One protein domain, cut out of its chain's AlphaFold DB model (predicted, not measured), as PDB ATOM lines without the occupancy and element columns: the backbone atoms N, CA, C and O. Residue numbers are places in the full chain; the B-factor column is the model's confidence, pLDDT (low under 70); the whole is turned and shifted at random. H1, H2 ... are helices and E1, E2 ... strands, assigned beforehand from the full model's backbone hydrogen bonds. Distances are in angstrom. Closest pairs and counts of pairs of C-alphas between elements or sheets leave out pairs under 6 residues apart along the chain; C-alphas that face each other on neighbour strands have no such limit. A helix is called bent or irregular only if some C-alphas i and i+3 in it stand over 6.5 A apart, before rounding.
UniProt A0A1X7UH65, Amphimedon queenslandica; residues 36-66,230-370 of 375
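Overview. This is residues 36 to 66 and 230 to 370 of the 375 residues of a protein of Amphimedon queenslandica (UniProt A0A1X7UH65). Two lobes lie along an elongated, loosely built shape: in one, the long helices H1 and H6 run side by side with H4 packed across both near their first residues; in the other, H2 packs on H7b and on the small strand hairpin E1 and E2. H3 and the bent helix H7 bridge the lobes, H5 lies at the far end beyond H4, and residues 230 to 240 stick out. The printed part has 172 residues with seven named helices, then two named strands, E1 next to E2 in an antiparallel sheet; the class is mostly helix. It is loose, with a radius of gyration of the C-alphas of 19.2 A, and spans 62 by 39 by 31 A.

Arrangement. Start at H1, residues 36 to 65: its residues 53 to 64 touch H6, residues 296 to 322, the same way at a shallow tilt of 22 degrees, closest at C-alphas 57 and 317, 5.5 A. H4, residues 267 to 283, touches H1 at a steep tilt of 45 degrees, closest at C-alphas 277 and 39, 5.3 A. H4 also touches H6, at a steep tilt of 39 degrees, with C-alphas 275 and 303 closest at 5.5 A. H5, residues 286 to 289, is close to H4 but not clearly touching; C-alphas 288 and 282 are closest, 5.4 A. H7, residues 329 to 351, was assigned as one helix by its hydrogen bonds but is bent: C-alphas 341 and 344 are 7.0 A apart, and its arms H7a, to 341, and H7b, from 344, stand at a steep tilt of 50 degrees. H6 and H7a are near each other. H2, residues 237 to 254, touches H7b, closest at C-alphas 245 and 350, 4.8 A. In the hairpin of E1, residues 355 to 358, and E2, residues 361 to 365, look for N 356 and O 363, 3.0 A apart, within hydrogen-bond range. Every O i to N i+4 pair is within range in H1, H2, H4, H6, H7a and H7b; H3, residues 256 to 265, has 2 of 6, and 6 of 7 from O i to N i+3, while H5 is too short for an i+4 pair and has 0 of 1 from O i to N i+3.

Along the chain. Find C-alpha 36 at (266.423, 274.774, 369.788); from there H1 runs 43.0 A. H2 measures 25.7 A, H4 23.5 A and H6 38.6 A. H3 and H5 are irregular: C-alphas 260 and 263 are 7.4 A apart, and 286 and 289 are 7.7 A apart. E2 ends at C-alpha 365, (305.295, 263.258, 373.663).

Size, cuts and confidence. The C-alphas of Pro 286 and Gly 360 are farthest apart, 62.4 A. Residues 67 to 229 are not printed; across this cut C-alphas 66 and 230 are 22.1 A apart. Of the links that are printed whole, none is long. Mean pLDDT of the printed part is 88.8, with residues 230 to 235, 287 and 327 under 70.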
ATOM      1  N   LEU A  36     267.217 275.998 369.724       91.56
ATOM      2  CA  LEU A  36     266.423 274.774 369.788       91.56
ATOM      3  C   LEU A  36     267.187 273.598 369.172       91.56
ATOM      4  O   LEU A  36     267.316 272.559 369.813       91.56
ATOM      5  N   VAL A  37     267.743 273.769 367.969       93.44
ATOM      6  CA  VAL A  37     268.523 272.722 367.287       93.44
ATOM      7  C   VAL A  37     269.740 272.313 368.119       93.44
ATOM      8  O   VAL A  37     269.956 271.121 368.337       93.44
ATOM      9  N   ILE A  38     270.494 273.279 368.653       95.00
ATOM     10  CA  ILE A  38     271.637 273.008 369.540       95.00
ATOM     11  C   ILE A  38     271.178 272.240 370.787       95.00
ATOM     12  O   ILE A  38     271.788 271.235 371.148       95.00
ATOM     13  N   SER A  39     270.081 272.668 371.417       94.62
ATOM     14  CA  SER A  39     269.542 272.009 372.613       94.62
ATOM     15  C   SER A  39     269.127 270.565 372.343       94.62
ATOM     16  O   SER A  39     269.377 269.700 373.177       94.62
ATOM     17  N   LEU A  40     268.551 270.276 371.171       95.44
ATOM     18  CA  LEU A  40     268.189 268.916 370.765       95.44
ATOM     19  C   LEU A  40     269.422 268.032 370.530       95.44
ATOM     20  O   LEU A  40     269.432 266.882 370.964       95.44
ATOM     21  N   ILE A  41     270.477 268.563 369.903       96.38
ATOM     22  CA  ILE A  41     271.744 267.837 369.698       96.38
ATOM     23  C   ILE A  41     272.397 267.505 371.044       96.38
ATOM     24  O   ILE A  41     272.813 266.371 371.280       96.38
ATOM     25  N   VAL A  42     272.463 268.482 371.947       96.06
ATOM     26  CA  VAL A  42     273.044 268.301 373.280       96.06
ATOM     27  C   VAL A  42     272.196 267.352 374.129       96.06
ATOM     28  O   VAL A  42     272.753 266.510 374.833       96.06
ATOM     29  N   LEU A  43     270.864 267.423 374.036       96.31
ATOM     30  CA  LEU A  43     269.970 266.478 374.702       96.31
ATOM     31  C   LEU A  43     270.176 265.053 374.177       96.31
ATOM     32  O   LEU A  43     270.253 264.122 374.975       96.31
ATOM     33  N   LEU A  44     270.312 264.875 372.860       97.00
ATOM     34  CA  LEU A  44     270.623 263.578 372.263       97.00
ATOM     35  C   LEU A  44     271.953 263.037 372.801       97.00
ATOM     36  O   LEU A  44     272.003 261.892 373.244       97.00
ATOM     37  N   TYR A  45     273.005 263.859 372.821       95.81
ATOM     38  CA  TYR A  45     274.295 263.483 373.403       95.81
ATOM     39  C   TYR A  45     274.160 263.079 374.879       95.81
ATOM     40  O   TYR A  45     274.648 262.022 375.274       95.81
ATOM     41  N   TYR A  46     273.439 263.871 375.677       96.56
ATOM     42  CA  TYR A  46     273.168 263.581 377.084       96.56
ATOM     43  C   TYR A  46     272.458 262.231 377.269       96.56
ATOM     44  O   TYR A  46     272.910 261.401 378.056       96.56
ATOM     45  N   VAL A  47     271.388 261.973 376.511       96.38
ATOM     46  CA  VAL A  47     270.625 260.714 376.577       96.38
ATOM     47  C   VAL A  47     271.480 259.525 376.145       96.38
ATOM     48  O   VAL A  47     271.468 258.488 376.813       96.38
ATOM     49  N   VAL A  48     272.254 259.669 375.066       94.94
ATOM     50  CA  VAL A  48     273.193 258.636 374.608       94.94
ATOM     51  C   VAL A  48     274.203 258.327 375.707       94.94
ATOM     52  O   VAL A  48     274.405 257.160 376.029       94.94
ATOM     53  N   TYR A  49     274.795 259.343 376.335       93.19
ATOM     54  CA  TYR A  49     275.825 259.128 377.347       93.19
ATOM     55  C   TYR A  49     275.268 258.510 378.641       93.19
ATOM     56  O   TYR A  49     275.868 257.592 379.203       93.19
ATOM     57  N   MET A  50     274.075 258.928 379.074       94.81
ATOM     58  CA  MET A  50     273.359 258.265 380.172       94.81
ATOM     59  C   MET A  50     273.062 256.794 379.844       94.81
ATOM     60  O   MET A  50     273.247 255.919 380.691       94.81
ATOM     61  N   SER A  51     272.673 256.505 378.598       94.31
ATOM     62  CA  SER A  51     272.425 255.136 378.133       94.31
ATOM     63  C   SER A  51     273.703 254.299 378.130       94.31
ATOM     64  O   SER A  51     273.680 253.158 378.581       94.31
ATOM     65  N   VAL A  52     274.837 254.863 377.696       92.38
ATOM     66  CA  VAL A  52     276.157 254.210 377.764       92.38
ATOM     67  C   VAL A  52     276.499 253.818 379.200       92.38
ATOM     68  O   VAL A  52     276.989 252.712 379.423       92.38
ATOM     69  N   HIS A  53     276.217 254.680 380.181       93.19
ATOM     70  CA  HIS A  53     276.486 254.388 381.587       93.19
ATOM     71  C   HIS A  53     275.676 253.174 382.079       93.19
ATOM     72  O   HIS A  53     276.247 252.227 382.622       93.19
ATOM     73  N   VAL A  54     274.366 253.151 381.812       93.44
ATOM     74  CA  VAL A  54     273.492 252.023 382.178       93.44
ATOM     75  C   VAL A  54     273.910 250.740 381.453       93.44
ATOM     76  O   VAL A  54     274.065 249.697 382.087       93.44
ATOM     77  N   LEU A  55     274.171 250.817 380.144       93.94
ATOM     78  CA  LEU A  55     274.624 249.679 379.342       93.94
ATOM     79  C   LEU A  55     275.968 249.129 379.828       93.94
ATOM     80  O   LEU A  55     276.149 247.913 379.842       93.94
ATOM     81  N   ALA A  56     276.897 249.988 380.255       90.12
ATOM     82  CA  ALA A  56     278.174 249.563 380.823       90.12
ATOM     83  C   ALA A  56     277.979 248.778 382.128       90.12
ATOM     84  O   ALA A  56     278.627 247.748 382.306       90.12
ATOM     85  N   ILE A  57     277.058 249.205 383.000       92.00
ATOM     86  CA  ILE A  57     276.712 248.484 384.237       92.00
ATOM     87  C   ILE A  57     276.085 247.128 383.910       92.00
ATOM     88  O   ILE A  57     276.527 246.107 384.437       92.00
ATOM     89  N   SER A  58     275.092 247.095 383.015       92.31
ATOM     90  CA  SER A  58     274.450 245.845 382.596       92.31
ATOM     91  C   SER A  58     275.466 244.887 381.977       92.31
ATOM     92  O   SER A  58     275.540 243.725 382.370       92.31
ATOM     93  N   TYR A  59     276.299 245.374 381.055       90.06
ATOM     94  CA  TYR A  59     277.331 244.569 380.416       90.06
ATOM     95  C   TYR A  59     278.377 244.073 381.416       90.06
ATOM     96  O   TYR A  59     278.726 242.897 381.370       90.06
ATOM     97  N   ALA A  60     278.842 244.918 382.343       87.56
ATOM     98  CA  ALA A  60     279.740 244.505 383.418       87.56
ATOM     99  C   ALA A  60     279.111 243.396 384.260       87.56
ATOM    100  O   ALA A  60     279.761 242.390 384.527       87.56
ATOM    101  N   TYR A  61     277.831 243.534 384.608       89.38
ATOM    102  CA  TYR A  61     277.134 242.526 385.390       89.38
ATOM    103  C   TYR A  61     277.104 241.179 384.661       89.38
ATOM    104  O   TYR A  61     277.554 240.167 385.197       89.38
ATOM    105  N   PHE A  62     276.660 241.170 383.402       87.50
ATOM    106  CA  PHE A  62     276.637 239.950 382.601       87.50
ATOM    107  C   PHE A  62     278.042 239.373 382.400       87.50
ATOM    108  O   PHE A  62     278.269 238.185 382.616       87.50
ATOM    109  N   LYS A  63     279.016 240.201 382.021       84.88
ATOM    110  CA  LYS A  63     280.369 239.757 381.680       84.88
ATOM    111  C   LYS A  63     281.133 239.204 382.882       84.88
ATOM    112  O   LYS A  63     281.829 238.203 382.719       84.88
ATOM    113  N   LEU A  64     281.028 239.855 384.039       83.81
ATOM    114  CA  LEU A  64     281.791 239.500 385.238       83.81
ATOM    115  C   LEU A  64     281.108 238.391 386.050       83.81
ATOM    116  O   LEU A  64     281.795 237.513 386.561       83.81
ATOM    117  N   HIS A  65     279.769 238.369 386.109       83.06
ATOM    118  CA  HIS A  65     279.031 237.439 386.983       83.06
ATOM    119  C   HIS A  65     278.371 236.262 386.263       83.06
ATOM    120  O   HIS A  65     278.018 235.279 386.909       83.06
ATOM    121  N   SER A  66     278.210 236.304 384.935       74.56
ATOM    122  CA  SER A  66     277.605 235.174 384.198       74.56
ATOM    123  C   SER A  66     278.621 234.104 383.789       74.56
ATOM    124  O   SER A  66     278.236 233.042 383.294       74.56
ATOM    125  N   GLN A 230     294.138 245.112 391.788       67.38
ATOM    126  CA  GLN A 230     295.324 245.932 391.936       67.38
ATOM    127  C   GLN A 230     295.553 246.140 393.418       67.38
ATOM    128  O   GLN A 230     294.617 246.476 394.136       67.38
ATOM    129  N   ASN A 231     296.801 245.975 393.840       65.06
ATOM    130  CA  ASN A 231     297.274 246.410 395.142       65.06
ATOM    131  C   ASN A 231     297.828 247.824 394.973       65.06
ATOM    132  O   ASN A 231     299.005 247.991 394.624       65.06
ATOM    133  N   PRO A 232     297.000 248.865 395.114       61.09
ATOM    134  CA  PRO A 232     297.535 250.198 395.240       61.09
ATOM    135  C   PRO A 232     298.386 250.241 396.522       61.09
ATOM    136  O   PRO A 232     297.939 249.851 397.596       61.09
ATOM    137  N   GLY A 233     299.672 250.555 396.377       58.50
ATOM    138  CA  GLY A 233     300.575 250.707 397.517       58.50
ATOM    139  C   GLY A 233     300.584 252.151 397.998       58.50
ATOM    140  O   GLY A 233     300.479 253.039 397.163       58.50
ATOM    141  N   SER A 234     300.817 252.368 399.296       56.03
ATOM    142  CA  SER A 234     300.794 253.655 400.008       56.03
ATOM    143  C   SER A 234     301.179 254.890 399.184       56.03
ATOM    144  O   SER A 234     302.350 255.274 399.125       56.03
ATOM    145  N   ARG A 235     300.197 255.552 398.564       65.62
ATOM    146  CA  ARG A 235     300.421 256.745 397.730       65.62
ATOM    147  C   ARG A 235     300.074 258.037 398.472       65.62
ATOM    148  O   ARG A 235     299.208 258.083 399.341       65.62
ATOM    149  N   SER A 236     300.739 259.125 398.091       82.69
ATOM    150  CA  SER A 236     300.319 260.484 398.447       82.69
ATOM    151  C   SER A 236     299.354 261.035 397.392       82.69
ATOM    152  O   SER A 236     299.372 260.609 396.233       82.69
ATOM    153  N   LEU A 237     298.541 262.034 397.753       85.62
ATOM    154  CA  LEU A 237     297.641 262.701 396.798       85.62
ATOM    155  C   LEU A 237     298.401 263.338 395.627       85.62
ATOM    156  O   LEU A 237     297.915 263.332 394.498       85.62
ATOM    157  N   SER A 238     299.610 263.844 395.871       85.88
ATOM    158  CA  SER A 238     300.474 264.397 394.824       85.88
ATOM    159  C   SER A 238     300.909 263.326 393.824       85.88
ATOM    160  O   SER A 238     300.894 263.571 392.619       85.88
ATOM    161  N   LEU A 239     301.235 262.115 394.293       82.62
ATOM    162  CA  LEU A 239     301.579 260.995 393.414       82.62
ATOM    163  C   LEU A 239     300.383 260.554 392.562       82.62
ATOM    164  O   LEU A 239     300.559 260.294 391.370       82.62
ATOM    165  N   PHE A 240     299.175 260.537 393.133       85.31
ATOM    166  CA  PHE A 240     297.950 260.285 392.373       85.31
ATOM    167  C   PHE A 240     297.726 261.349 391.288       85.31
ATOM    168  O   PHE A 240     297.583 261.009 390.114       85.31
ATOM    169  N   LYS A 241     297.775 262.642 391.642       89.19
ATOM    170  CA  LYS A 241     297.614 263.742 390.672       89.19
ATOM    171  C   LYS A 241     298.624 263.637 389.531       89.19
ATOM    172  O   LYS A 241     298.238 263.682 388.367       89.19
ATOM    173  N   ASN A 242     299.900 263.425 389.855       87.81
ATOM    174  CA  ASN A 242     300.963 263.272 388.862       87.81
ATOM    175  C   ASN A 242     300.710 262.080 387.930       87.81
ATOM    176  O   ASN A 242     300.967 262.166 386.729       87.81
ATOM    177  N   ARG A 243     300.171 260.976 388.461       86.19
ATOM    178  CA  ARG A 243     299.783 259.807 387.667       86.19
ATOM    179  C   ARG A 243     298.650 260.135 386.696       86.19
ATOM    180  O   ARG A 243     298.793 259.845 385.509       86.19
ATOM    181  N   VAL A 244     297.568 260.746 387.175       89.38
ATOM    182  CA  VAL A 244     296.409 261.097 386.338       89.38
ATOM    183  C   VAL A 244     296.798 262.117 385.268       89.38
ATOM    184  O   VAL A 244     296.459 261.928 384.103       89.38
ATOM    185  N   ILE A 245     297.585 263.139 385.620       92.12
ATOM    186  CA  ILE A 245     298.102 264.130 384.662       92.12
ATOM    187  C   ILE A 245     298.939 263.443 383.582       92.12
ATOM    188  O   ILE A 245     298.733 263.692 382.396       92.12
ATOM    189  N   ARG A 246     299.855 262.546 383.969       91.12
ATOM    190  CA  ARG A 246     300.678 261.788 383.016       91.12
ATOM    191  C   ARG A 246     299.816 260.970 382.052       91.12
ATOM    192  O   ARG A 246     300.085 260.959 380.856       91.12
ATOM    193  N   TRP A 247     298.784 260.297 382.555       89.69
ATOM    194  CA  TRP A 247     297.855 259.521 381.729       89.69
ATOM    195  C   TRP A 247     296.985 260.390 380.824       89.69
ATOM    196  O   TRP A 247     296.742 260.011 379.681       89.69
ATOM    197  N   GLY A 248     296.556 261.562 381.294       91.00
ATOM    198  CA  GLY A 248     295.893 262.563 380.458       91.00
ATOM    199  C   GLY A 248     296.786 263.019 379.301       91.00
ATOM    200  O   GLY A 248     296.359 262.967 378.153       91.00
ATOM    201  N   ARG A 249     298.060 263.336 379.576       93.69
ATOM    202  CA  ARG A 249     299.052 263.742 378.558       93.69
ATOM    203  C   ARG A 249     299.290 262.667 377.500       93.69
ATOM    204  O   ARG A 249     299.314 262.961 376.305       93.69
ATOM    205  N   LEU A 250     299.437 261.413 377.932       91.12
ATOM    206  CA  LEU A 250     299.567 260.273 377.025       91.12
ATOM    207  C   LEU A 250     298.332 260.160 376.129       91.12
ATOM    208  O   LEU A 250     298.453 260.230 374.908       91.12
ATOM    209  N   ARG A 251     297.130 260.101 376.713       90.75
ATOM    210  CA  ARG A 251     295.891 259.981 375.934       90.75
ATOM    211  C   ARG A 251     295.704 261.144 374.961       90.75
ATOM    212  O   ARG A 251     295.358 260.889 373.811       90.75
ATOM    213  N   ALA A 252     296.004 262.380 375.365       92.00
ATOM    214  CA  ALA A 252     295.883 263.565 374.510       92.00
ATOM    215  C   ALA A 252     296.733 263.478 373.229       92.00
ATOM    216  O   ALA A 252     296.333 263.986 372.183       92.00
ATOM    217  N   THR A 253     297.882 262.799 373.284       91.44
ATOM    218  CA  THR A 253     298.765 262.607 372.118       91.44
ATOM    219  C   THR A 253     298.466 261.330 371.328       91.44
ATOM    220  O   THR A 253     298.719 261.279 370.121       91.44
ATOM    221  N   MET A 254     297.889 260.315 371.978       90.50
ATOM    222  CA  MET A 254     297.504 259.035 371.369       90.50
ATOM    223  C   MET A 254     296.147 259.095 370.648       90.50
ATOM    224  O   MET A 254     295.978 258.488 369.591       90.50
ATOM    225  N   MET A 255     295.174 259.795 371.237       89.69
ATOM    226  CA  MET A 255     293.766 259.843 370.824       89.69
ATOM    227  C   MET A 255     293.173 261.251 371.040       89.69
ATOM    228  O   MET A 255     292.288 261.423 371.879       89.69
ATOM    229  N   PRO A 256     293.614 262.272 370.283       88.75
ATOM    230  CA  PRO A 256     293.219 263.661 370.532       88.75
ATOM    231  C   PRO A 256     291.707 263.898 370.399       88.75
ATOM    232  O   PRO A 256     291.130 264.640 371.190       88.75
ATOM    233  N   LEU A 257     291.051 263.237 369.435       89.50
ATOM    234  CA  LEU A 257     289.613 263.399 369.196       89.50
ATOM    235  C   LEU A 257     288.755 262.902 370.377       89.50
ATOM    236  O   LEU A 257     287.979 263.704 370.886       89.50
ATOM    237  N   PRO A 258     288.883 261.650 370.867       88.62
ATOM    238  CA  PRO A 258     288.178 261.222 372.079       88.62
ATOM    239  C   PRO A 258     288.470 262.093 373.304       88.62
ATOM    240  O   PRO A 258     287.554 262.409 374.057       88.62
ATOM    241  N   VAL A 259     289.726 262.515 373.477       89.81
ATOM    242  CA  VAL A 259     290.151 263.315 374.634       89.81
ATOM    243  C   VAL A 259     289.468 264.679 374.666       89.81
ATOM    244  O   VAL A 259     289.089 265.130 375.740       89.81
ATOM    245  N   LEU A 260     289.225 265.307 373.513       90.12
ATOM    246  CA  LEU A 260     288.506 266.586 373.439       90.12
ATOM    247  C   LEU A 260     287.119 266.528 374.100       90.12
ATOM    248  O   LEU A 260     286.667 267.516 374.678       90.12
ATOM    249  N   PHE A 261     286.455 265.373 374.034       90.88
ATOM    250  CA  PHE A 261     285.124 265.182 374.601       90.88
ATOM    251  C   PHE A 261     285.138 264.696 376.055       90.88
ATOM    252  O   PHE A 261     284.093 264.760 376.694       90.88
ATOM    253  N   GLU A 262     286.282 264.276 376.615       90.69
ATOM    254  CA  GLU A 262     286.372 263.719 377.979       90.69
ATOM    255  C   GLU A 262     285.718 264.591 379.064       90.69
ATOM    256  O   GLU A 262     284.967 264.043 379.871       90.69
ATOM    257  N   PRO A 263     285.886 265.927 379.098       92.88
ATOM    258  CA  PRO A 263     285.209 266.749 380.100       92.88
ATOM    259  C   PRO A 263     283.689 266.595 380.072       92.88
ATOM    260  O   PRO A 263     283.057 266.578 381.120       92.88
ATOM    261  N   PHE A 264     283.101 266.408 378.890       93.38
ATOM    262  CA  PHE A 264     281.660 266.230 378.687       93.38
ATOM    263  C   PHE A 264     281.181 264.803 378.972       93.38
ATOM    264  O   PHE A 264     280.050 264.451 378.637       93.38
ATOM    265  N   THR A 265     282.037 263.966 379.550       91.94
ATOM    266  CA  THR A 265     281.729 262.584 379.924       91.94
ATOM    267  C   THR A 265     281.687 262.352 381.437       91.94
ATOM    268  O   THR A 265     281.359 261.249 381.888       91.94
ATOM    269  N   GLU A 266     282.005 263.387 382.221       93.12
ATOM    270  CA  GLU A 266     282.027 263.382 383.688       93.12
ATOM    271  C   GLU A 266     280.719 263.945 384.265       93.12
ATOM    272  O   GLU A 266     280.045 264.752 383.616       93.12
ATOM    273  N   CYS A 267     280.362 263.545 385.493       96.31
ATOM    274  CA  CYS A 267     279.045 263.807 386.081       96.31
ATOM    275  C   CYS A 267     278.717 265.299 386.123       96.31
ATOM    276  O   CYS A 267     277.645 265.716 385.692       96.31
ATOM    277  N   PHE A 268     279.625 266.124 386.647       96.25
ATOM    278  CA  PHE A 268     279.304 267.530 386.895       96.25
ATOM    279  C   PHE A 268     279.169 268.345 385.611       96.25
ATOM    280  O   PHE A 268     278.230 269.126 385.483       96.25
ATOM    281  N   VAL A 269     280.058 268.153 384.637       96.25
ATOM    282  CA  VAL A 269     279.998 268.899 383.370       96.25
ATOM    283  C   VAL A 269     278.814 268.424 382.528       96.25
ATOM    284  O   VAL A 269     278.041 269.250 382.041       96.25
ATOM    285  N   LEU A 270     278.630 267.106 382.390       96.19
ATOM    286  CA  LEU A 270     277.507 266.549 381.641       96.19
ATOM    287  C   LEU A 270     276.169 266.900 382.297       96.19
ATOM    288  O   LEU A 270     275.229 267.287 381.606       96.19
ATOM    289  N   GLY A 271     276.095 266.803 383.624       97.00
ATOM    290  CA  GLY A 271     274.933 267.188 384.409       97.00
ATOM    291  C   GLY A 271     274.592 268.657 384.249       97.00
ATOM    292  O   GLY A 271     273.428 268.984 384.039       97.00
ATOM    293  N   PHE A 272     275.587 269.545 384.299       96.81
ATOM    294  CA  PHE A 272     275.391 270.983 384.121       96.81
ATOM    295  C   PHE A 272     274.819 271.291 382.734       96.81
ATOM    296  O   PHE A 272     273.749 271.889 382.624       96.81
ATOM    297  N   VAL A 273     275.479 270.804 381.679       96.62
ATOM    298  CA  VAL A 273     275.059 271.015 380.287       96.62
ATOM    299  C   VAL A 273     273.682 270.393 380.021       96.62
ATOM    300  O   VAL A 273     272.812 271.048 379.446       96.62
ATOM    301  N   GLY A 274     273.445 269.167 380.498       96.31
ATOM    302  CA  GLY A 274     272.151 268.487 380.415       96.31
ATOM    303  C   GLY A 274     271.040 269.263 381.124       96.31
ATOM    304  O   GLY A 274     269.952 269.446 380.578       96.31
ATOM    305  N   SER A 275     271.330 269.799 382.309       95.94
ATOM    306  CA  SER A 275     270.369 270.580 383.094       95.94
ATOM    307  C   SER A 275     270.040 271.911 382.419       95.94
ATOM    308  O   SER A 275     268.875 272.305 382.420       95.94
ATOM    309  N   CYS A 276     271.016 272.573 381.782       95.06
ATOM    310  CA  CYS A 276     270.786 273.779 380.985       95.06
ATOM    311  C   CYS A 276     269.808 273.518 379.832       95.06
ATOM    312  O   CYS A 276     268.834 274.258 379.677       95.06
ATOM    313  N   VAL A 277     270.031 272.461 379.042       95.31
ATOM    314  CA  VAL A 277     269.196 272.196 377.859       95.31
ATOM    315  C   VAL A 277     267.811 271.682 378.224       95.31
ATOM    316  O   VAL A 277     266.829 272.126 377.638       95.31
ATOM    317  N   ILE A 278     267.693 270.822 379.240       93.19
ATOM    318  CA  ILE A 278     266.387 270.359 379.725       93.19
ATOM    319  C   ILE A 278     265.600 271.544 380.300       93.19
ATOM    320  O   ILE A 278     264.418 271.702 379.998       93.19
ATOM    321  N   HIS A 279     266.249 272.423 381.072       91.69
ATOM    322  CA  HIS A 279     265.618 273.637 381.587       91.69
ATOM    323  C   HIS A 279     265.099 274.544 380.456       91.69
ATOM    324  O   HIS A 279     263.938 274.958 380.495       91.69
ATOM    325  N   TYR A 280     265.929 274.803 379.438       91.38
ATOM    326  CA  TYR A 280     265.570 275.607 378.265       91.38
ATOM    327  C   TYR A 280     264.389 275.014 377.487       91.38
ATOM    328  O   TYR A 280     263.438 275.727 377.166       91.38
ATOM    329  N   LEU A 281     264.414 273.705 377.222       90.88
ATOM    330  CA  LEU A 281     263.362 273.026 376.466       90.88
ATOM    331  C   LEU A 281     262.031 273.037 377.218       90.88
ATOM    332  O   LEU A 281     261.011 273.360 376.621       90.88
ATOM    333  N   ILE A 282     262.025 272.773 378.530       88.12
ATOM    334  CA  ILE A 282     260.783 272.801 379.319       88.12
ATOM    335  C   ILE A 282     260.188 274.217 379.344       88.12
ATOM    336  O   ILE A 282     258.980 274.359 379.171       88.12
ATOM    337  N   ASN A 283     261.010 275.265 379.497       85.81
ATOM    338  CA  ASN A 283     260.537 276.659 379.426       85.81
ATOM    339  C   ASN A 283     259.985 277.035 378.045       85.81
ATOM    340  O   ASN A 283     259.135 277.910 377.941       85.81
ATOM    341  N   SER A 284     260.469 276.374 376.994       82.06
ATOM    342  CA  SER A 284     260.043 276.607 375.613       82.06
ATOM    343  C   SER A 284     258.763 275.839 375.249       82.06
ATOM    344  O   SER A 284     258.278 275.956 374.126       82.06
ATOM    345  N   THR A 285     258.209 275.040 376.172       78.62
ATOM    346  CA  THR A 285     256.986 274.245 375.969       78.62
ATOM    347  C   THR A 285     255.825 274.755 376.827       78.62
ATOM    348  O   THR A 285     256.048 275.260 377.929       78.62
ATOM    349  N   PRO A 286     254.562 274.542 376.406       71.94
ATOM    350  CA  PRO A 286     253.386 274.867 377.224       71.94
ATOM    351  C   PRO A 286     253.323 274.069 378.543       71.94
ATOM    352  O   PRO A 286     252.599 274.434 379.464       71.94
ATOM    353  N   TYR A 287     254.128 273.011 378.669       68.19
ATOM    354  CA  TYR A 287     254.233 272.149 379.845       68.19
ATOM    355  C   TYR A 287     255.166 272.694 380.938       68.19
ATOM    356  O   TYR A 287     255.538 271.967 381.856       68.19
ATOM    357  N   GLN A 288     255.535 273.976 380.891       70.25
ATOM    358  CA  GLN A 288     256.395 274.606 381.899       70.25
ATOM    359  C   GLN A 288     255.882 274.482 383.347       70.25
ATOM    360  O   GLN A 288     256.677 274.590 384.276       70.25
ATOM    361  N   HIS A 289     254.586 274.230 383.552       71.50
ATOM    362  CA  HIS A 289     253.967 274.042 384.870       71.50
ATOM    363  C   HIS A 289     254.012 272.593 385.387       71.50
ATOM    364  O   HIS A 289     253.626 272.349 386.526       71.50
ATOM    365  N   VAL A 290     254.472 271.627 384.578       70.00
ATOM    366  CA  VAL A 290     254.495 270.195 384.947       70.00
ATOM    367  C   VAL A 290     255.427 269.921 386.128       70.00
ATOM    368  O   VAL A 290     255.140 269.067 386.963       70.00
ATOM    369  N   LEU A 291     256.533 270.657 386.229       70.06
ATOM    370  CA  LEU A 291     257.369 270.639 387.423       70.06
ATOM    371  C   LEU A 291     256.901 271.757 388.356       70.06
ATOM    372  O   LEU A 291     256.904 272.923 387.964       70.06
ATOM    373  N   LEU A 292     256.603 271.408 389.615       70.31
ATOM    374  CA  LEU A 292     256.265 272.348 390.703       70.31
ATOM    375  C   LEU A 292     257.372 273.386 390.982       70.31
ATOM    376  O   LEU A 292     257.201 274.294 391.790       70.31
ATOM    377  N   VAL A 293     258.520 273.240 390.322       77.56
ATOM    378  CA  VAL A 293     259.716 274.050 390.481       77.56
ATOM    379  C   VAL A 293     259.940 274.881 389.209       77.56
ATOM    380  O   VAL A 293     260.049 274.342 388.100       77.56
ATOM    381  N   SER A 294     260.023 276.204 389.360       79.56
ATOM    382  CA  SER A 294     260.188 277.174 388.266       79.56
ATOM    383  C   SER A 294     261.518 277.934 388.352       79.56
ATOM    384  O   SER A 294     262.207 277.925 389.377       79.56
ATOM    385  N   GLY A 295     261.916 278.568 387.243       83.50
ATOM    386  CA  GLY A 295     263.141 279.371 387.165       83.50
ATOM    387  C   GLY A 295     264.410 278.589 387.530       83.50
ATOM    388  O   GLY A 295     264.528 277.397 387.235       83.50
ATOM    389  N   LEU A 296     265.356 279.257 388.199       87.62
ATOM    390  CA  LEU A 296     266.651 278.677 388.585       87.62
ATOM    391  C   LEU A 296     266.511 277.421 389.461       87.62
ATOM    392  O   LEU A 296     267.299 276.485 389.326       87.62
ATOM    393  N   HIS A 297     265.476 277.349 390.301       89.00
ATOM    394  CA  HIS A 297     265.228 276.174 391.134       89.00
ATOM    395  C   HIS A 297     265.006 274.912 390.292       89.00
ATOM    396  O   HIS A 297     265.417 273.829 390.701       89.00
ATOM    397  N   ARG A 298     264.416 275.031 389.091       89.00
ATOM    398  CA  ARG A 298     264.217 273.882 388.195       89.00
ATOM    399  C   ARG A 298     265.548 273.346 387.693       89.00
ATOM    400  O   ARG A 298     265.751 272.139 387.685       89.00
ATOM    401  N   PHE A 299     266.442 274.244 387.279       92.94
ATOM    402  CA  PHE A 299     267.791 273.874 386.864       92.94
ATOM    403  C   PHE A 299     268.525 273.141 387.995       92.94
ATOM    404  O   PHE A 299     269.035 272.045 387.776       92.94
ATOM    405  N   ILE A 300     268.502 273.700 389.211       94.06
ATOM    406  CA  ILE A 300     269.130 273.095 390.395       94.06
ATOM    407  C   ILE A 300     268.531 271.713 390.676       94.06
ATOM    408  O   ILE A 300     269.272 270.757 390.884       94.06
ATOM    409  N   PHE A 301     267.204 271.585 390.635       93.12
ATOM    410  CA  PHE A 301     266.518 270.313 390.844       93.12
ATOM    411  C   PHE A 301     266.951 269.249 389.824       93.12
ATOM    412  O   PHE A 301     267.340 268.154 390.223       93.12
ATOM    413  N   ILE A 302     266.965 269.577 388.524       93.94
ATOM    414  CA  ILE A 302     267.411 268.654 387.466       93.94
ATOM    415  C   ILE A 302     268.873 268.247 387.686       93.94
ATOM    416  O   ILE A 302     269.196 267.062 387.594       93.94
ATOM    417  N   PHE A 303     269.740 269.201 388.034       96.69
ATOM    418  CA  PHE A 303     271.156 268.943 388.283       96.69
ATOM    419  C   PHE A 303     271.378 268.015 389.483       96.69
ATOM    420  O   PHE A 303     272.170 267.072 389.402       96.69
ATOM    421  N   ILE A 304     270.648 268.231 390.581       96.31
ATOM    422  CA  ILE A 304     270.687 267.358 391.761       96.31
ATOM    423  C   ILE A 304     270.179 265.961 391.401       96.31
ATOM    424  O   ILE A 304     270.854 264.979 391.703       96.31
ATOM    425  N   CYS A 305     269.038 265.848 390.713       95.88
ATOM    426  CA  CYS A 305     268.509 264.559 390.266       95.88
ATOM    427  C   CYS A 305     269.511 263.809 389.380       95.88
ATOM    428  O   CYS A 305     269.771 262.634 389.629       95.88
ATOM    429  N   HIS A 306     270.114 264.482 388.396       96.75
ATOM    430  CA  HIS A 306     271.172 263.908 387.565       96.75
ATOM    431  C   HIS A 306     272.335 263.394 388.420       96.75
ATOM    432  O   HIS A 306     272.730 262.240 388.284       96.75
ATOM    433  N   THR A 307     272.848 264.230 389.324       97.25
ATOM    434  CA  THR A 307     274.001 263.900 390.173       97.25
ATOM    435  C   THR A 307     273.711 262.693 391.065       97.25
ATOM    436  O   THR A 307     274.549 261.805 391.193       97.25
ATOM    437  N   LEU A 308     272.509 262.612 391.642       96.50
ATOM    438  CA  LEU A 308     272.085 261.481 392.469       96.50
ATOM    439  C   LEU A 308     271.933 260.192 391.653       96.50
ATOM    440  O   LEU A 308     272.399 259.137 392.087       96.50
ATOM    441  N   ILE A 309     271.319 260.267 390.468       96.56
ATOM    442  CA  ILE A 309     271.188 259.121 389.555       96.56
ATOM    443  C   ILE A 309     272.573 258.635 389.122       96.56
ATOM    444  O   ILE A 309     272.835 257.432 389.123       96.56
ATOM    445  N   TRP A 310     273.473 259.556 388.785       97.06
ATOM    446  CA  TRP A 310     274.832 259.230 388.376       97.06
ATOM    447  C   TRP A 310     275.633 258.590 389.503       97.06
ATOM    448  O   TRP A 310     276.267 257.560 389.293       97.06
ATOM    449  N   LEU A 311     275.573 259.163 390.706       95.50
ATOM    450  CA  LEU A 311     276.209 258.603 391.890       95.50
ATOM    451  C   LEU A 311     275.697 257.186 392.165       95.50
ATOM    452  O   LEU A 311     276.492 256.290 392.432       95.50
ATOM    453  N   LEU A 312     274.385 256.957 392.061       94.31
ATOM    454  CA  LEU A 312     273.807 255.622 392.204       94.31
ATOM    455  C   LEU A 312     274.356 254.657 391.142       94.31
ATOM    456  O   LEU A 312     274.719 253.532 391.481       94.31
ATOM    457  N   CYS A 313     274.464 255.097 389.886       94.75
ATOM    458  CA  CYS A 313     275.058 254.310 388.804       94.75
ATOM    459  C   CYS A 313     276.530 253.963 389.086       94.75
ATOM    460  O   CYS A 313     276.898 252.794 388.997       94.75
ATOM    461  N   ASP A 314     277.348 254.932 389.503       93.88
ATOM    462  CA  ASP A 314     278.759 254.704 389.846       93.88
ATOM    463  C   ASP A 314     278.893 253.763 391.061       93.88
ATOM    464  O   ASP A 314     279.729 252.862 391.057       93.88
ATOM    465  N   LEU A 315     278.037 253.896 392.082       91.75
ATOM    466  CA  LEU A 315     278.006 252.980 393.230       91.75
ATOM    467  C   LEU A 315     277.614 251.554 392.823       91.75
ATOM    468  O   LEU A 315     278.188 250.589 393.336       91.75
ATOM    469  N   LEU A 316     276.653 251.404 391.908       91.62
ATOM    470  CA  LEU A 316     276.280 250.104 391.347       91.62
ATOM    471  C   LEU A 316     277.430 249.511 390.535       91.62
ATOM    472  O   LEU A 316     277.741 248.336 390.707       91.62
ATOM    473  N   LEU A 317     278.101 250.314 389.708       90.38
ATOM    474  CA  LEU A 317     279.250 249.874 388.922       90.38
ATOM    475  C   LEU A 317     280.396 249.395 389.822       90.38
ATOM    476  O   LEU A 317     280.931 248.309 389.597       90.38
ATOM    477  N   ILE A 318     280.716 250.148 390.880       89.00
ATOM    478  CA  ILE A 318     281.712 249.759 391.887       89.00
ATOM    479  C   ILE A 318     281.334 248.412 392.512       89.00
ATOM    480  O   ILE A 318     282.168 247.512 392.551       89.00
ATOM    481  N   ARG A 319     280.075 248.221 392.935       87.00
ATOM    482  CA  ARG A 319     279.608 246.928 393.479       87.00
ATOM    483  C   ARG A 319     279.762 245.783 392.489       87.00
ATOM    484  O   ARG A 319     280.198 244.700 392.869       87.00
ATOM    485  N   VAL A 320     279.392 246.017 391.231       87.06
ATOM    486  CA  VAL A 320     279.470 245.011 390.168       87.06
ATOM    487  C   VAL A 320     280.918 244.602 389.911       87.06
ATOM    488  O   VAL A 320     281.174 243.416 389.732       87.06
ATOM    489  N   ILE A 321     281.855 245.551 389.916       84.38
ATOM    490  CA  ILE A 321     283.278 245.286 389.673       84.38
ATOM    491  C   ILE A 321     283.948 244.645 390.891       84.38
ATOM    492  O   ILE A 321     284.717 243.703 390.730       84.38
ATOM    493  N   GLU A 322     283.668 245.135 392.100       81.00
ATOM    494  CA  GLU A 322     284.255 244.601 393.334       81.00
ATOM    495  C   GLU A 322     283.708 243.220 393.703       81.00
ATOM    496  O   GLU A 322     284.356 242.495 394.453       81.00
ATOM    497  N   ASN A 323     282.534 242.847 393.178       80.75
ATOM    498  CA  ASN A 323     281.831 241.613 393.530       80.75
ATOM    499  C   ASN A 323     281.659 241.449 395.055       80.75
ATOM    500  O   ASN A 323     281.878 240.378 395.620       80.75
ATOM    501  N   GLY A 324     281.314 242.541 395.737       76.62
ATOM    502  CA  GLY A 324     281.255 242.595 397.193       76.62
ATOM    503  C   GLY A 324     280.599 243.873 397.720       76.62
ATOM    504  O   GLY A 324     280.205 244.749 396.938       76.62
ATOM    505  N   PRO A 325     280.428 243.994 399.049       72.62
ATOM    506  CA  PRO A 325     279.908 245.212 399.648       72.62
ATOM    507  C   PRO A 325     280.892 246.367 399.439       72.62
ATOM    508  O   PRO A 325     282.092 246.219 399.652       72.62
ATOM    509  N   VAL A 326     280.365 247.540 399.076       71.69
ATOM    510  CA  VAL A 326     281.169 248.766 398.952       71.69
ATOM    511  C   VAL A 326     281.829 249.063 400.291       71.69
ATOM    512  O   VAL A 326     281.140 249.276 401.294       71.69
ATOM    513  N   THR A 327     283.159 249.105 400.313       68.19
ATOM    514  CA  THR A 327     283.901 249.394 401.537       68.19
ATOM    515  C   THR A 327     283.674 250.849 401.961       68.19
ATOM    516  O   THR A 327     284.071 251.787 401.283       68.19
ATOM    517  N   SER A 328     282.998 251.035 403.105       83.50
ATOM    518  CA  SER A 328     282.668 252.325 403.739       83.50
ATOM    519  C   SER A 328     282.052 253.374 402.795       83.50
ATOM    520  O   SER A 328     282.748 254.217 402.226       83.50
ATOM    521  N   LEU A 329     280.716 253.378 402.698       86.25
ATOM    522  CA  LEU A 329     279.951 254.295 401.840       86.25
ATOM    523  C   LEU A 329     280.396 255.762 401.972       86.25
ATOM    524  O   LEU A 329     280.633 256.418 400.967       86.25
ATOM    525  N   TRP A 330     280.581 256.262 403.196       87.25
ATOM    526  CA  TRP A 330     280.989 257.651 403.435       87.25
ATOM    527  C   TRP A 330     282.349 257.997 402.813       87.25
ATOM    528  O   TRP A 330     282.504 259.078 402.248       87.25
ATOM    529  N   LYS A 331     283.320 257.070 402.851       86.88
ATOM    530  CA  LYS A 331     284.620 257.260 402.189       86.88
ATOM    531  C   LYS A 331     284.449 257.320 400.676       86.88
ATOM    532  O   LYS A 331     285.035 258.197 400.048       86.88
ATOM    533  N   VAL A 332     283.626 256.434 400.104       88.88
ATOM    534  CA  VAL A 332     283.325 256.460 398.665       88.88
ATOM    535  C   VAL A 332     282.704 257.785 398.263       88.88
ATOM    536  O   VAL A 332     283.155 258.364 397.288       88.88
ATOM    537  N   LEU A 333     281.740 258.304 399.024       91.44
ATOM    538  CA  LEU A 333     281.092 259.579 398.710       91.44
ATOM    539  C   LEU A 333     282.087 260.746 398.681       91.44
ATOM    540  O   LEU A 333     282.124 261.492 397.704       91.44
ATOM    541  N   ILE A 334     282.937 260.880 399.704       92.06
ATOM    542  CA  ILE A 334     283.946 261.951 399.767       92.06
ATOM    543  C   ILE A 334     284.931 261.844 398.595       92.06
ATOM    544  O   ILE A 334     285.237 262.836 397.933       92.06
ATOM    545  N   VAL A 335     285.420 260.632 398.324       91.00
ATOM    546  CA  VAL A 335     286.409 260.362 397.269       91.00
ATOM    547  C   VAL A 335     285.804 260.555 395.882       91.00
ATOM    548  O   VAL A 335     286.463 261.096 394.997       91.00
ATOM    549  N   TRP A 336     284.545 260.164 395.701       94.31
ATOM    550  CA  TRP A 336     283.794 260.354 394.467       94.31
ATOM    551  C   TRP A 336     283.616 261.843 394.159       94.31
ATOM    552  O   TRP A 336     283.977 262.277 393.067       94.31
ATOM    553  N   ILE A 337     283.185 262.644 395.142       94.19
ATOM    554  CA  ILE A 337     283.063 264.103 394.984       94.19
ATOM    555  C   ILE A 337     284.425 264.714 394.641       94.19
ATOM    556  O   ILE A 337     284.530 265.509 393.710       94.19
ATOM    557  N   LEU A 338     285.485 264.329 395.361       92.31
ATOM    558  CA  LEU A 338     286.832 264.832 395.095       92.31
ATOM    559  C   LEU A 338     287.302 264.488 393.674       92.31
ATOM    560  O   LEU A 338     287.903 265.335 393.012       92.31
ATOM    561  N   ARG A 339     287.012 263.272 393.190       92.94
ATOM    562  CA  ARG A 339     287.330 262.838 391.823       92.94
ATOM    563  C   ARG A 339     286.605 263.690 390.788       92.94
ATOM    564  O   ARG A 339     287.255 264.155 389.857       92.94
ATOM    565  N   GLU A 340     285.304 263.913 390.955       94.50
ATOM    566  CA  GLU A 340     284.497 264.734 390.040       94.50
ATOM    567  C   GLU A 340     284.970 266.199 390.027       94.50
ATOM    568  O   GLU A 340     285.136 266.790 388.961       94.50
ATOM    569  N   LEU A 341     285.306 266.769 391.192       93.81
ATOM    570  CA  LEU A 341     285.873 268.121 391.291       93.81
ATOM    571  C   LEU A 341     287.255 268.240 390.634       93.81
ATOM    572  O   LEU A 341     287.602 269.295 390.103       93.81
ATOM    573  N   TRP A 342     288.072 267.186 390.684       93.88
ATOM    574  CA  TRP A 342     289.412 267.186 390.095       93.88
ATOM    575  C   TRP A 342     289.434 266.840 388.608       93.88
ATOM    576  O   TRP A 342     290.422 267.167 387.951       93.88
ATOM    577  N   ALA A 343     288.382 266.230 388.062       92.62
ATOM    578  CA  ALA A 343     288.370 265.755 386.684       92.62
ATOM    579  C   ALA A 343     288.698 266.871 385.674       92.62
ATOM    580  O   ALA A 343     289.651 266.743 384.903       92.62
ATOM    581  N   LEU A 344     287.988 268.005 385.735       93.88
ATOM    582  CA  LEU A 344     288.203 269.127 384.814       93.88
ATOM    583  C   LEU A 344     289.557 269.849 385.033       93.88
ATOM    584  O   LEU A 344     290.291 270.024 384.058       93.88
ATOM    585  N   PRO A 345     289.968 270.224 386.263       95.06
ATOM    586  CA  PRO A 345     291.288 270.820 386.496       95.06
ATOM    587  C   PRO A 345     292.462 269.930 386.063       95.06
ATOM    588  O   PRO A 345     293.435 270.421 385.482       95.06
ATOM    589  N   LEU A 346     292.388 268.620 386.326       93.69
ATOM    590  CA  LEU A 346     293.427 267.677 385.910       93.69
ATOM    591  C   LEU A 346     293.439 267.503 384.391       93.69
ATOM    592  O   LEU A 346     294.524 267.453 383.812       93.69
ATOM    593  N   PHE A 347     292.270 267.483 383.745       94.00
ATOM    594  CA  PHE A 347     292.159 267.480 382.287       94.00
ATOM    595  C   PHE A 347     292.865 268.694 381.665       94.00
ATOM    596  O   PHE A 347     293.741 268.519 380.812       94.00
ATOM    597  N   ILE A 348     292.564 269.907 382.143       93.69
ATOM    598  CA  ILE A 348     293.193 271.149 381.664       93.69
ATOM    599  C   ILE A 348     294.710 271.071 381.864       93.69
ATOM    600  O   ILE A 348     295.475 271.229 380.915       93.69
ATOM    601  N   THR A 349     295.156 270.711 383.070       93.75
ATOM    602  CA  THR A 349     296.587 270.590 383.400       93.75
ATOM    603  C   THR A 349     297.307 269.564 382.517       93.75
ATOM    604  O   THR A 349     298.466 269.755 382.136       93.75
ATOM    605  N   SER A 350     296.634 268.461 382.189       92.69
ATOM    606  CA  SER A 350     297.171 267.434 381.298       92.69
ATOM    607  C   SER A 350     297.231 267.885 379.837       92.69
ATOM    608  O   SER A 350     298.104 267.437 379.109       92.69
ATOM    609  N   SER A 351     296.377 268.820 379.424       90.19
ATOM    610  CA  SER A 351     296.345 269.334 378.051       90.19
ATOM    611  C   SER A 351     297.374 270.444 377.800       90.19
ATOM    612  O   SER A 351     297.777 270.662 376.661       90.19
ATOM    613  N   CYS A 352     297.853 271.122 378.850       90.94
ATOM    614  CA  CYS A 352     298.780 272.256 378.729       90.94
ATOM    615  C   CYS A 352     300.246 271.883 378.445       90.94
ATOM    616  O   CYS A 352     301.061 272.769 378.205       90.94
ATOM    617  N   SER A 353     300.631 270.608 378.517       92.12
ATOM    618  CA  SER A 353     302.022 270.191 378.297       92.12
ATOM    619  C   SER A 353     302.091 268.799 377.688       92.12
ATOM    620  O   SER A 353     301.308 267.922 378.035       92.12
ATOM    621  N   ARG A 354     303.074 268.585 376.809       92.94
ATOM    622  CA  ARG A 354     303.402 267.276 376.223       92.94
ATOM    623  C   ARG A 354     304.643 266.642 376.850       92.94
ATOM    624  O   ARG A 354     305.095 265.603 376.383       92.94
ATOM    625  N   GLU A 355     305.182 267.241 377.904       93.44
ATOM    626  CA  GLU A 355     306.313 266.685 378.636       93.44
ATOM    627  C   GLU A 355     305.827 265.789 379.770       93.44
ATOM    628  O   GLU A 355     304.901 266.132 380.521       93.44
ATOM    629  N   ILE A 356     306.468 264.634 379.930       92.19
ATOM    630  CA  ILE A 356     306.224 263.756 381.069       92.19
ATOM    631  C   ILE A 356     307.529 263.324 381.722       92.19
ATOM    632  O   ILE A 356     308.507 263.010 381.050       92.19
ATOM    633  N   THR A 357     307.504 263.235 383.047       87.69
ATOM    634  CA  THR A 357     308.547 262.559 383.815       87.69
ATOM    635  C   THR A 357     308.036 261.182 384.203       87.69
ATOM    636  O   THR A 357     307.012 261.043 384.883       87.69
ATOM    637  N   TRP A 358     308.743 260.144 383.775       83.38
ATOM    638  CA  TRP A 358     308.416 258.768 384.107       83.38
ATOM    639  C   TRP A 358     309.666 258.032 384.560       83.38
ATOM    640  O   TRP A 358     310.663 257.989 383.849       83.38
ATOM    641  N   ARG A 359     309.608 257.479 385.780       76.38
ATOM    642  CA  ARG A 359     310.710 256.713 386.389       76.38
ATOM    643  C   ARG A 359     312.047 257.475 386.384       76.38
ATOM    644  O   ARG A 359     313.098 256.900 386.141       76.38
ATOM    645  N   GLY A 360     311.987 258.781 386.648       78.81
ATOM    646  CA  GLY A 360     313.162 259.657 386.701       78.81
ATOM    647  C   GLY A 360     313.693 260.120 385.341       78.81
ATOM    648  O   GLY A 360     314.664 260.864 385.315       78.81
ATOM    649  N   VAL A 361     313.060 259.729 384.232       84.38
ATOM    650  CA  VAL A 361     313.440 260.143 382.873       84.38
ATOM    651  C   VAL A 361     312.388 261.096 382.309       84.38
ATOM    652  O   VAL A 361     311.187 260.868 382.490       84.38
ATOM    653  N   ARG A 362     312.827 262.166 381.633       92.06
ATOM    654  CA  ARG A 362     311.938 263.098 380.930       92.06
ATOM    655  C   ARG A 362     311.742 262.692 379.473       92.06
ATOM    656  O   ARG A 362     312.691 262.345 378.771       92.06
ATOM    657  N   PHE A 363     310.494 262.773 379.022       93.69
ATOM    658  CA  PHE A 363     310.081 262.445 377.664       93.69
ATOM    659  C   PHE A 363     309.238 263.563 377.057       93.69
ATOM    660  O   PHE A 363     308.344 264.101 377.716       93.69
ATOM    661  N   GLN A 364     309.474 263.835 375.775       95.56
ATOM    662  CA  GLN A 364     308.615 264.641 374.919       95.56
ATOM    663  C   GLN A 364     307.633 263.715 374.219       95.56
ATOM    664  O   GLN A 364     308.047 262.799 373.506       95.56
ATOM    665  N   LEU A 365     306.339 263.974 374.382       94.81
ATOM    666  CA  LEU A 365     305.295 263.258 373.663       94.81
ATOM    667  C   LEU A 365     305.002 263.912 372.311       94.81
ATOM    668  O   LEU A 365     304.844 265.135 372.197       94.81
ATOM    669  N   HIS A 366     304.858 263.071 371.294       94.50
ATOM    670  CA  HIS A 366     304.504 263.454 369.930       94.50
ATOM    671  C   HIS A 366     303.128 262.908 369.566       94.50
ATOM    672  O   HIS A 366     302.695 261.871 370.074       94.50
ATOM    673  N   PHE A 367     302.423 263.603 368.672       92.94
ATOM    674  CA  PHE A 367     301.160 263.094 368.144       92.94
ATOM    675  C   PHE A 367     301.371 261.738 367.465       92.94
ATOM    676  O   PHE A 367     302.383 261.506 366.808       92.94
ATOM    677  N   GLY A 368     300.424 260.825 367.679       89.94
ATOM    678  CA  GLY A 368     300.610 259.409 367.359       89.94
ATOM    679  C   GLY A 368     301.219 258.602 368.510       89.94
ATOM    680  O   GLY A 368     301.446 257.413 368.335       89.94
ATOM    681  N   GLY A 369     301.441 259.225 369.676       89.19
ATOM    682  CA  GLY A 369     301.823 258.605 370.953       89.19
ATOM    683  C   GLY A 369     303.276 258.150 371.078       89.19
ATOM    684  O   GLY A 369     303.608 257.477 372.053       89.19
ATOM    685  N   LYS A 370     304.140 258.524 370.127       93.00
ATOM    686  CA  LYS A 370     305.590 258.314 370.230       93.00
ATOM    687  C   LYS A 370     306.182 259.203 371.319       93.00
ATOM    688  O   LYS A 370     305.713 260.324 371.532       93.00
TER     689      LYS A 370